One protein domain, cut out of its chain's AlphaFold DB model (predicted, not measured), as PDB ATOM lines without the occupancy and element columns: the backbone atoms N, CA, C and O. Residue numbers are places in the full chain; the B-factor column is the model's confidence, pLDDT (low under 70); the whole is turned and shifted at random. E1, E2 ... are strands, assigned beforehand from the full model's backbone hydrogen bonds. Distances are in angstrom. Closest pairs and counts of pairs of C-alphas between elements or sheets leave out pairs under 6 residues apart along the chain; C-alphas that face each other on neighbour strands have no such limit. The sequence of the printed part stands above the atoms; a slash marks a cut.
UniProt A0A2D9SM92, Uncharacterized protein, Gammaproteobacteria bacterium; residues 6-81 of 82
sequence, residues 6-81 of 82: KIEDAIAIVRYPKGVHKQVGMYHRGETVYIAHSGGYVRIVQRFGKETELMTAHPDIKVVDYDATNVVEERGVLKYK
ATOM      1  N   LYS A   6      -1.259 125.064  39.636       94.75
ATOM      2  CA  LYS A   6      -0.339 123.959  39.890       94.75
ATOM      3  C   LYS A   6      -0.811 123.190  41.124       94.75
ATOM      4  O   LYS A   6      -1.223 123.795  42.107       94.75
ATOM      5  N   ILE A   7      -0.747 121.866  41.059       95.31
ATOM      6  CA  ILE A   7      -0.931 121.008  42.231       95.31
ATOM      7  C   ILE A   7       0.476 120.812  42.811       95.31
ATOM      8  O   ILE A   7       1.307 120.149  42.195       95.31
ATOM      9  N   GLU A   8       0.795 121.504  43.908       93.50
ATOM     10  CA  GLU A   8       2.189 121.715  44.339       93.50
ATOM     11  C   GLU A   8       2.952 120.431  44.688       93.50
ATOM     12  O   GLU A   8       4.153 120.346  44.436       93.50
ATOM     13  N   ASP A   9       2.253 119.431  45.212       92.81
ATOM     14  CA  ASP A   9       2.781 118.127  45.602       92.81
ATOM     15  C   ASP A   9       2.655 117.067  44.496       92.81
ATOM     16  O   ASP A   9       2.985 115.909  44.727       92.81
ATOM     17  N   ALA A  10       2.193 117.446  43.298       96.00
ATOM     18  CA  ALA A  10       1.869 116.487  42.254       96.00
ATOM     19  C   ALA A  10       2.868 116.443  41.094       96.00
ATOM     20  O   ALA A  10       3.190 117.453  40.450       96.00
ATOM     21  N   ILE A  11       3.270 115.224  40.751       96.50
ATOM     22  CA  ILE A  11       4.153 114.910  39.630       96.50
ATOM     23  C   ILE A  11       3.568 113.774  38.792       96.50
ATOM     24  O   ILE A  11       2.942 112.855  39.303       96.50
ATOM     25  N   ALA A  12       3.811 113.812  37.486       96.75
ATOM     26  CA  ALA A  12       3.464 112.733  36.571       96.75
ATOM     27  C   ALA A  12       4.698 112.285  35.791       96.75
ATOM     28  O   ALA A  12       5.477 113.115  35.316       96.75
ATOM     29  N   ILE A  13       4.846 110.978  35.595       96.19
ATOM     30  CA  ILE A  13       5.756 110.415  34.603       96.19
ATOM     31  C   ILE A  13       4.976 110.255  33.305       96.19
ATOM     32  O   ILE A  13       3.965 109.554  33.235       96.19
ATOM     33  N   VAL A  14       5.448 110.919  32.256       95.44
ATOM     34  CA  VAL A  14       4.820 110.908  30.937       95.44
ATOM     35  C   VAL A  14       5.701 110.209  29.921       95.44
ATOM     36  O   VAL A  14       6.909 110.445  29.869       95.44
ATOM     37  N   ARG A  15       5.081 109.387  29.077       94.62
ATOM     38  CA  ARG A  15       5.697 108.799  27.891       94.62
ATOM     39  C   ARG A  15       5.300 109.610  26.664       94.62
ATOM     40  O   ARG A  15       4.120 109.747  26.348       94.62
ATOM     41  N   TYR A  16       6.310 110.136  25.989       92.81
ATOM     42  CA  TYR A  16       6.231 110.870  24.731       92.81
ATOM     43  C   TYR A  16       6.384 109.935  23.521       92.81
ATOM     44  O   TYR A  16       6.807 108.781  23.682       92.81
ATOM     45  N   PRO A  17       6.125 110.433  22.291       88.88
ATOM     46  CA  PRO A  17       6.490 109.722  21.072       88.88
ATOM     47  C   PRO A  17       7.921 109.172  21.130       88.88
ATOM     48  O   PRO A  17       8.823 109.814  21.673       88.88
ATOM     49  N   LYS A  18       8.138 107.997  20.529       89.38
ATOM     50  CA  LYS A  18       9.430 107.278  20.514       89.38
ATOM     51  C   LYS A  18       9.890 106.739  21.883       89.38
ATOM     52  O   LYS A  18      11.056 106.390  22.027       89.38
ATOM     53  N   GLY A  19       8.995 106.650  22.873       88.25
ATOM     54  CA  GLY A  19       9.273 105.995  24.160       88.25
ATOM     55  C   GLY A  19      10.091 106.836  25.143       88.25
ATOM     56  O   GLY A  19      10.636 106.305  26.109       88.25
ATOM     57  N   VAL A  20      10.193 108.147  24.916       92.69
ATOM     58  CA  VAL A  20      10.902 109.056  25.824       92.69
ATOM     59  C   VAL A  20      10.053 109.293  27.068       92.69
ATOM     60  O   VAL A  20       8.910 109.727  26.955       92.69
ATOM     61  N   HIS A  21      10.624 109.067  28.248       94.62
ATOM     62  CA  HIS A  21       9.953 109.313  29.523       94.62
ATOM     63  C   HIS A  21      10.451 110.616  30.149       94.62
ATOM     64  O   HIS A  21      11.648 110.904  30.108       94.62
ATOM     65  N   LYS A  22       9.546 111.416  30.721       95.56
ATOM     66  CA  LYS A  22       9.906 112.599  31.518       95.56
ATOM     67  C   LYS A  22       8.983 112.756  32.711       95.56
ATOM     68  O   LYS A  22       7.804 112.442  32.622       95.56
ATOM     69  N   GLN A  23       9.515 113.331  33.778       96.81
ATOM     70  CA  GLN A  23       8.716 113.832  34.885       96.81
ATOM     71  C   GLN A  23       8.225 115.246  34.565       96.81
ATOM     72  O   GLN A  23       8.997 116.088  34.098       96.81
ATOM     73  N   VAL A  24       6.942 115.503  34.795       96.81
ATOM     74  CA  VAL A  24       6.296 116.804  34.581       96.81
ATOM     75  C   VAL A  24       5.388 117.143  35.759       96.81
ATOM     76  O   VAL A  24       4.883 116.253  36.438       96.81
ATOM     77  N   GLY A  25       5.176 118.437  36.003       96.62
ATOM     78  CA  GLY A  25       4.214 118.893  37.006       96.62
ATOM     79  C   GLY A  25       2.770 118.672  36.557       96.62
ATOM     80  O   GLY A  25       2.470 118.697  35.354       96.62
ATOM     81  N   MET A  26       1.883 118.494  37.535       97.00
ATOM     82  CA  MET A  26       0.442 118.393  37.318       97.00
ATOM     83  C   MET A  26      -0.271 119.693  37.696       97.00
ATOM     84  O   MET A  26       0.155 120.454  38.565       97.00
ATOM     85  N   TYR A  27      -1.371 119.950  37.002       96.94
ATOM     86  CA  TYR A  27      -2.158 121.171  37.114       96.94
ATOM     87  C   TYR A  27      -3.635 120.816  37.137       96.94
ATOM     88  O   TYR A  27      -4.039 119.779  36.608       96.94
ATOM     89  N   HIS A  28      -4.456 121.700  37.684       95.94
ATOM     90  CA  HIS A  28      -5.898 121.550  37.642       95.94
ATOM     91  C   HIS A  28      -6.597 122.807  37.129       95.94
ATOM     92  O   HIS A  28      -6.098 123.930  37.227       95.94
ATOM     93  N   ARG A  29      -7.792 122.590  36.583       95.12
ATOM     94  CA  ARG A  29      -8.783 123.626  36.295       95.12
ATOM     95  C   ARG A  29     -10.147 123.094  36.717       95.12
ATOM     96  O   ARG A  29     -10.692 122.190  36.079       95.12
ATOM     97  N   GLY A  30     -10.685 123.635  37.810       93.62
ATOM     98  CA  GLY A  30     -11.786 122.982  38.526       93.62
ATOM     99  C   GLY A  30     -11.357 121.582  38.979       93.62
ATOM    100  O   GLY A  30     -10.242 121.423  39.470       93.62
ATOM    101  N   GLU A  31     -12.203 120.576  38.747       95.12
ATOM    102  CA  GLU A  31     -11.877 119.167  39.032       95.12
ATOM    103  C   GLU A  31     -10.980 118.511  37.967       95.12
ATOM    104  O   GLU A  31     -10.507 117.398  38.167       95.12
ATOM    105  N   THR A  32     -10.764 119.133  36.803       95.62
ATOM    106  CA  THR A  32     -10.039 118.475  35.700       95.62
ATOM    107  C   THR A  32      -8.532 118.600  35.877       95.62
ATOM    108  O   THR A  32      -8.044 119.693  36.157       95.62
ATOM    109  N   VAL A  33      -7.805 117.506  35.633       96.94
ATOM    110  CA  VAL A  33      -6.346 117.418  35.785       96.94
ATOM    111  C   VAL A  33      -5.621 117.491  34.434       96.94
ATOM    112  O   VAL A  33      -6.095 116.991  33.408       96.94
ATOM    113  N   TYR A  34      -4.453 118.126  34.436       97.06
ATOM    114  CA  TYR A  34      -3.605 118.405  33.282       97.06
ATOM    115  C   TYR A  34      -2.128 118.154  33.618       97.06
ATOM    116  O   TYR A  34      -1.728 118.211  34.777       97.06
ATOM    117  N   ILE A  35      -1.311 117.948  32.588       97.12
ATOM    118  CA  ILE A  35       0.157 117.932  32.664       97.12
ATOM    119  C   ILE A  35       0.745 119.113  31.887       97.12
ATOM    120  O   ILE A  35       0.166 119.544  30.887       97.12
ATOM    121  N   ALA A  36       1.913 119.607  32.300       94.94
ATOM    122  CA  ALA A  36       2.666 120.573  31.499       94.94
ATOM    123  C   ALA A  36       3.238 119.924  30.226       94.94
ATOM    124  O   ALA A  36       3.871 118.867  30.281       94.94
ATOM    125  N   HIS A  37       3.063 120.584  29.080       93.19
ATOM    126  CA  HIS A  37       3.635 120.148  27.807       93.19
ATOM    127  C   HIS A  37       3.849 121.320  26.835       93.19
ATOM    128  O   HIS A  37       2.919 122.071  26.558       93.19
ATOM    129  N   SER A  38       5.063 121.444  26.280       87.38
ATOM    130  CA  SER A  38       5.422 122.386  25.198       87.38
ATOM    131  C   SER A  38       4.950 123.836  25.408       87.38
ATOM    132  O   SER A  38       4.443 124.469  24.488       87.38
ATOM    133  N   GLY A  39       5.097 124.366  26.628       86.69
ATOM    134  CA  GLY A  39       4.677 125.734  26.972       86.69
ATOM    135  C   GLY A  39       3.179 125.898  27.265       86.69
ATOM    136  O   GLY A  39       2.732 127.013  27.510       86.69
ATOM    137  N   GLY A  40       2.410 124.806  27.269       92.44
ATOM    138  CA  GLY A  40       0.995 124.779  27.634       92.44
ATOM    139  C   GLY A  40       0.636 123.580  28.513       92.44
ATOM    140  O   GLY A  40       1.480 123.024  29.220       92.44
ATOM    141  N   TYR A  41      -0.636 123.177  28.452       95.25
ATOM    142  CA  TYR A  41      -1.210 122.131  29.298       95.25
ATOM    143  C   TYR A  41      -1.986 121.117  28.463       95.25
ATOM    144  O   TYR A  41      -2.790 121.493  27.609       95.25
ATOM    145  N   VAL A  42      -1.794 119.828  28.739       95.75
ATOM    146  CA  VAL A  42      -2.546 118.742  28.097       95.75
ATOM    147  C   VAL A  42      -3.412 118.059  29.144       95.75
ATOM    148  O   VAL A  42      -2.933 117.674  30.207       95.75
ATOM    149  N   ARG A  43      -4.705 117.917  28.843       96.44
ATOM    150  CA  ARG A  43      -5.679 117.277  29.730       96.44
ATOM    151  C   ARG A  43      -5.389 115.783  29.870       96.44
ATOM    152  O   ARG A  43      -5.213 115.106  28.856       96.44
ATOM    153  N   ILE A  44      -5.441 115.275  31.098       95.69
ATOM    154  CA  ILE A  44      -5.530 113.837  31.374       95.69
ATOM    155  C   ILE A  44      -7.001 113.430  31.226       95.69
ATOM    156  O   ILE A  44      -7.890 114.092  31.765       95.69
ATOM    157  N   VAL A  45      -7.272 112.401  30.425       92.62
ATOM    158  CA  VAL A  45      -8.636 112.047  30.008       92.62
ATOM    159  C   VAL A  45      -9.137 110.846  30.791       92.62
ATOM    160  O   VAL A  45      -9.818 111.026  31.791       92.62
ATOM    161  N   GLN A  46      -8.821 109.633  30.351       86.12
ATOM    162  CA  GLN A  46      -9.244 108.409  31.019       86.12
ATOM    163  C   GLN A  46      -8.262 107.273  30.730       86.12
ATOM    164  O   GLN A  46      -7.535 107.329  29.736       86.12
ATOM    165  N   ARG A  47      -8.272 106.215  31.542       82.75
ATOM    166  CA  ARG A  47      -7.668 104.936  31.138       82.75
ATOM    167  C   ARG A  47      -8.401 104.359  29.930       82.75
ATOM    168  O   ARG A  47      -9.623 104.467  29.823       82.75
ATOM    169  N   PHE A  48      -7.660 103.725  29.026       69.25
ATOM    170  CA  PHE A  48      -8.236 102.997  27.900       69.25
ATOM    171  C   PHE A  48      -7.899 101.506  28.005       69.25
ATOM    172  O   PHE A  48      -6.738 101.114  28.025       69.25
ATOM    173  N   GLY A  49      -8.925 100.655  28.077       66.44
ATOM    174  CA  GLY A  49      -8.752  99.200  28.133       66.44
ATOM    175  C   GLY A  49      -8.128  98.687  29.440       66.44
ATOM    176  O   GLY A  49      -8.433  99.186  30.519       66.44
ATOM    177  N   LYS A  50      -7.286  97.647  29.337       59.47
ATOM    178  CA  LYS A  50      -6.532  97.050  30.463       59.47
ATOM    179  C   LYS A  50      -5.180  97.738  30.708       59.47
ATOM    180  O   LYS A  50      -4.321  97.166  31.372       59.47
ATOM    181  N   GLU A  51      -4.952  98.906  30.114       66.31
ATOM    182  CA  GLU A  51      -3.652  99.564  30.177       66.31
ATOM    183  C   GLU A  51      -3.402 100.178  31.558       66.31
ATOM    184  O   GLU A  51      -4.257 100.831  32.162       66.31
ATOM    185  N   THR A  52      -2.178  99.991  32.046       77.94
ATOM    186  CA  THR A  52      -1.650 100.629  33.258       77.94
ATOM    187  C   THR A  52      -1.432 102.133  33.080       77.94
ATOM    188  O   THR A  52      -1.102 102.816  34.043       77.94
ATOM    189  N   GLU A  53      -1.669 102.673  31.884       86.62
ATOM    190  CA  GLU A  53      -1.409 104.061  31.514       86.62
ATOM    191  C   GLU A  53      -2.704 104.883  31.408       86.62
ATOM    192  O   GLU A  53      -3.768 104.403  31.009       86.62
ATOM    193  N   LEU A  54      -2.600 106.164  31.745       91.62
ATOM    194  CA  LEU A  54      -3.647 107.163  31.581       91.62
ATOM    195  C   LEU A  54      -3.476 107.885  30.240       91.62
ATOM    196  O   LEU A  54      -2.401 108.396  29.904       91.62
ATOM    197  N   MET A  55      -4.564 107.976  29.475       93.12
ATOM    198  CA  MET A  55      -4.566 108.700  28.208       93.12
ATOM    199  C   MET A  55      -4.599 110.203  28.451       93.12
ATOM    200  O   MET A  55      -5.250 110.697  29.373       93.12
ATOM    201  N   THR A  56      -3.963 110.943  27.553       94.88
ATOM    202  CA  THR A  56      -4.101 112.395  27.490       94.88
ATOM    203  C   THR A  56      -4.879 112.800  26.240       94.88
ATOM    204  O   THR A  56      -5.114 111.982  25.348       94.88
ATOM    205  N   ALA A  57      -5.289 114.067  26.157       93.81
ATOM    206  CA  ALA A  57      -5.930 114.609  24.959       93.81
ATOM    207  C   ALA A  57      -4.987 114.645  23.738       93.81
ATOM    208  O   ALA A  57      -5.450 114.835  22.616       93.81
ATOM    209  N   HIS A  58      -3.680 114.449  23.945       93.44
ATOM    210  CA  HIS A  58      -2.727 114.239  22.865       93.44
ATOM    211  C   HIS A  58      -2.583 112.728  22.584       93.44
ATOM    212  O   HIS A  58      -2.260 111.963  23.501       93.44
ATOM    213  N   PRO A  59      -2.764 112.269  21.330       89.56
ATOM    214  CA  PRO A  59      -2.812 110.841  21.000       89.56
ATOM    215  C   PRO A  59      -1.533 110.089  21.386       89.56
ATOM    216  O   PRO A  59      -1.617 108.961  21.867       89.56
ATOM    217  N   ASP A  60      -0.376 110.741  21.274       91.19
ATOM    218  CA  ASP A  60       0.927 110.114  21.524       91.19
ATOM    219  C   ASP A  60       1.534 110.383  22.910       91.19
ATOM    220  O   ASP A  60       2.662 109.964  23.171       91.19
ATOM    221  N   ILE A  61       0.832 111.101  23.795       93.69
ATOM    222  CA  ILE A  61       1.314 111.360  25.160       93.69
ATOM    223  C   ILE A  61       0.468 110.545  26.130       93.69
ATOM    224  O   ILE A  61      -0.767 110.610  26.103       93.69
ATOM    225  N   LYS A  62       1.144 109.780  26.987       94.25
ATOM    226  CA  LYS A  62       0.535 108.948  28.031       94.25
ATOM    227  C   LYS A  62       1.124 109.313  29.381       94.25
ATOM    228  O   LYS A  62       2.313 109.608  29.457       94.25
ATOM    229  N   VAL A  63       0.310 109.285  30.427       94.81
ATOM    230  CA  VAL A  63       0.785 109.340  31.814       94.81
ATOM    231  C   VAL A  63       0.925 107.896  32.276       94.81
ATOM    232  O   VAL A  63      -0.058 107.163  32.311       94.81
ATOM    233  N   VAL A  64       2.153 107.465  32.549       93.56
ATOM    234  CA  VAL A  64       2.444 106.073  32.931       93.56
ATOM    235  C   VAL A  64       2.407 105.876  34.439       93.56
ATOM    236  O   VAL A  64       2.117 104.778  34.898       93.56
ATOM    237  N   ASP A  65       2.673 106.944  35.186       93.06
ATOM    238  CA  ASP A  65       2.631 106.970  36.641       93.06
ATOM    239  C   ASP A  65       2.399 108.408  37.121       93.06
ATOM    240  O   ASP A  65       2.695 109.362  36.391       93.06
ATOM    241  N   TYR A  66       1.864 108.572  38.324       94.50
ATOM    242  CA  TYR A  66       1.707 109.875  38.958       94.50
ATOM    243  C   TYR A  66       1.668 109.747  40.480       94.50
ATOM    244  O   TYR A  66       1.205 108.747  41.019       94.50
ATOM    245  N   ASP A  67       2.107 110.800  41.157       95.50
ATOM    246  CA  ASP A  67       1.980 110.961  42.602       95.50
ATOM    247  C   ASP A  67       1.331 112.314  42.874       95.50
ATOM    248  O   ASP A  67       1.716 113.308  42.254       95.50
ATOM    249  N   ALA A  68       0.292 112.330  43.708       94.12
ATOM    250  CA  ALA A  68      -0.501 113.512  44.035       94.12
ATOM    251  C   ALA A  68      -1.480 113.208  45.182       94.12
ATOM    252  O   ALA A  68      -2.338 112.335  45.037       94.12
ATOM    253  N   THR A  69      -1.446 113.978  46.274       92.81
ATOM    254  CA  THR A  69      -2.337 113.743  47.433       92.81
ATOM    255  C   THR A  69      -3.798 114.060  47.109       92.81
ATOM    256  O   THR A  69      -4.714 113.340  47.500       92.81
ATOM    257  N   ASN A  70      -4.014 115.134  46.351       93.62
ATOM    258  CA  ASN A  70      -5.332 115.717  46.095       93.62
ATOM    259  C   ASN A  70      -5.927 115.301  44.739       93.62
ATOM    260  O   ASN A  70      -6.782 115.992  44.179       93.62
ATOM    261  N   VAL A  71      -5.461 114.185  44.170       94.69
ATOM    262  CA  VAL A  71      -5.962 113.656  42.896       94.69
ATOM    263  C   VAL A  71      -6.504 112.251  43.098       94.69
ATOM    264  O   VAL A  71      -5.782 111.331  43.465       94.69
ATOM    265  N   VAL A  72      -7.786 112.077  42.794       94.00
ATOM    266  CA  VAL A  72      -8.486 110.794  42.901       94.00
ATOM    267  C   VAL A  72      -8.866 110.275  41.521       94.00
ATOM    268  O   VAL A  72      -9.247 111.044  40.637       94.00
ATOM    269  N   GLU A  73      -8.782 108.960  41.325       91.12
ATOM    270  CA  GLU A  73      -9.250 108.310  40.100       91.12
ATOM    271  C   GLU A  73     -10.712 107.859  40.278       91.12
ATOM    272  O   GLU A  73     -11.012 106.935  41.030       91.12
ATOM    273  N   GLU A  74     -11.643 108.502  39.567       90.69
ATOM    274  CA  GLU A  74     -13.065 108.147  39.553       90.69
ATOM    275  C   GLU A  74     -13.451 107.613  38.170       90.69
ATOM    276  O   GLU A  74     -13.395 108.338  37.176       90.69
ATOM    277  N   ARG A  75     -13.884 106.346  38.089       86.88
ATOM    278  CA  ARG A  75     -14.284 105.691  36.822       86.88
ATOM    279  C   ARG A  75     -13.212 105.799  35.720       86.88
ATOM    280  O   ARG A  75     -13.543 105.973  34.550       86.88
ATOM    281  N   GLY A  76     -11.937 105.708  36.095       86.31
ATOM    282  CA  GLY A  76     -10.812 105.785  35.160       86.31
ATOM    283  C   GLY A  76     -10.354 107.201  34.810       86.31
ATOM    284  O   GLY A  76      -9.465 107.338  33.974       86.31
ATOM    285  N   VAL A  77     -10.953 108.242  35.400       90.62
ATOM    286  CA  VAL A  77     -10.642 109.659  35.152       90.62
ATOM    287  C   VAL A  77     -10.011 110.270  36.396       90.62
ATOM    288  O   VAL A  77     -10.581 110.180  37.482       90.62
ATOM    289  N   LEU A  78      -8.873 110.947  36.232       94.00
ATOM    290  CA  LEU A  78      -8.266 111.706  37.323       94.00
ATOM    291  C   LEU A  78      -9.038 112.996  37.590       94.00
ATOM    292  O   LEU A  78      -9.294 113.784  36.673       94.00
ATOM    293  N   LYS A  79      -9.357 113.223  38.863       95.06
ATOM    294  CA  LYS A  79     -10.019 114.428  39.345       95.06
ATOM    295  C   LYS A  79      -9.257 115.059  40.491       95.06
ATOM    296  O   LYS A  79      -8.899 114.383  41.449       95.06
ATOM    297  N   TYR A  80      -9.077 116.368  40.405       95.88
ATOM    298  CA  TYR A  80      -8.586 117.168  41.513       95.88
ATOM    299  C   TYR A  80      -9.694 117.375  42.551       95.88
ATOM    300  O   TYR A  80     -10.827 117.713  42.192       95.88
ATOM    301  N   LYS A  81      -9.355 117.186  43.827       93.00
ATOM    302  CA  LYS A  81     -10.217 117.428  44.986       93.00
ATOM    303  C   LYS A  81      -9.458 118.332  45.953       93.00
ATOM    304  O   LYS A  81      -8.427 117.930  46.477       93.00
TER     305      LYS A  81
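What this domain is: This is residues 6 to 81 of the 82 residues of an uncharacterized protein of Gammaproteobacteria bacterium (UniProt A0A2D9SM92). A small closed barrel of six strands, E1 to E6, makes the body, and a hairpin of E7 and E8 packs on its wall through E8, beside E3 and E4. The printed part has 76 residues with eight named strands, E1 to E8 in chain order, and no named helix; the class is all strand. Neighbours in the barrel and in the hairpin are antiparallel. The whole is compact, with a radius of gyration of the C-alphas of 11.2 A and spans of 33 by 29 by 18 A.

How they stand to each other: The barrel's ring runs through E1, residues 6 to 15, E2, 21 to 29, E3, 32 to 37, E4, 40 to 47, E5, 54 to 56, and E6, 62 to 67, and back to E1. These six form a meander, each strand the antiparallel neighbour of the one before. N 14 and O 22 of E1 and E2 are 2.8 A apart, N 34 and O 27 of E3 and E2 2.8 A, and N 35 and O 42 of E3 and E4 2.9 A. E4 is staggered: it pairs with E3 over residues 40 to 43 and with E5 over 44 to 47, where N 45 and O 55 are 2.8 A apart. N 54 of E5 and O 63 of E6 are within hydrogen-bond range at 2.8 A, and so are N 13 of E1 and O 65 of E6, at 2.8 A, where E6 and E1 are the neighbours that close the barrel. E7, residues 71 to 74, and E8, 77 to 80, are a hairpin, with N 79 and O 72 at 2.8 A. The closest C-alphas of E8 and E4 are Val 77 and Gln 46, 4.5 A; of E8 and E3, Lys 79 and Thr 32, 5.4 A. E6 and E7 are apart.

Where its parts are: E1 starts at C-alpha 6 (-0.339, 123.959, 39.890), bends by 103 degrees at residue 9 and spans 20.3 A. E2 spans 24.5 A, E3 15.9 A, E4 21.9 A, E5 6.7 A, E6 14.8 A and E7 9.6 A. E8 spans 10.1 A and ends at C-alpha 80 (-8.586, 117.168, 41.513).

The domain as a whole: The C-alphas of Lys 18 and Lys 81 are the farthest apart, 33.0 A. The printed part has no cut and no long link. The mean pLDDT of the printed part is 91.7; residues 48 to 51, between E4 and E5, are under 70.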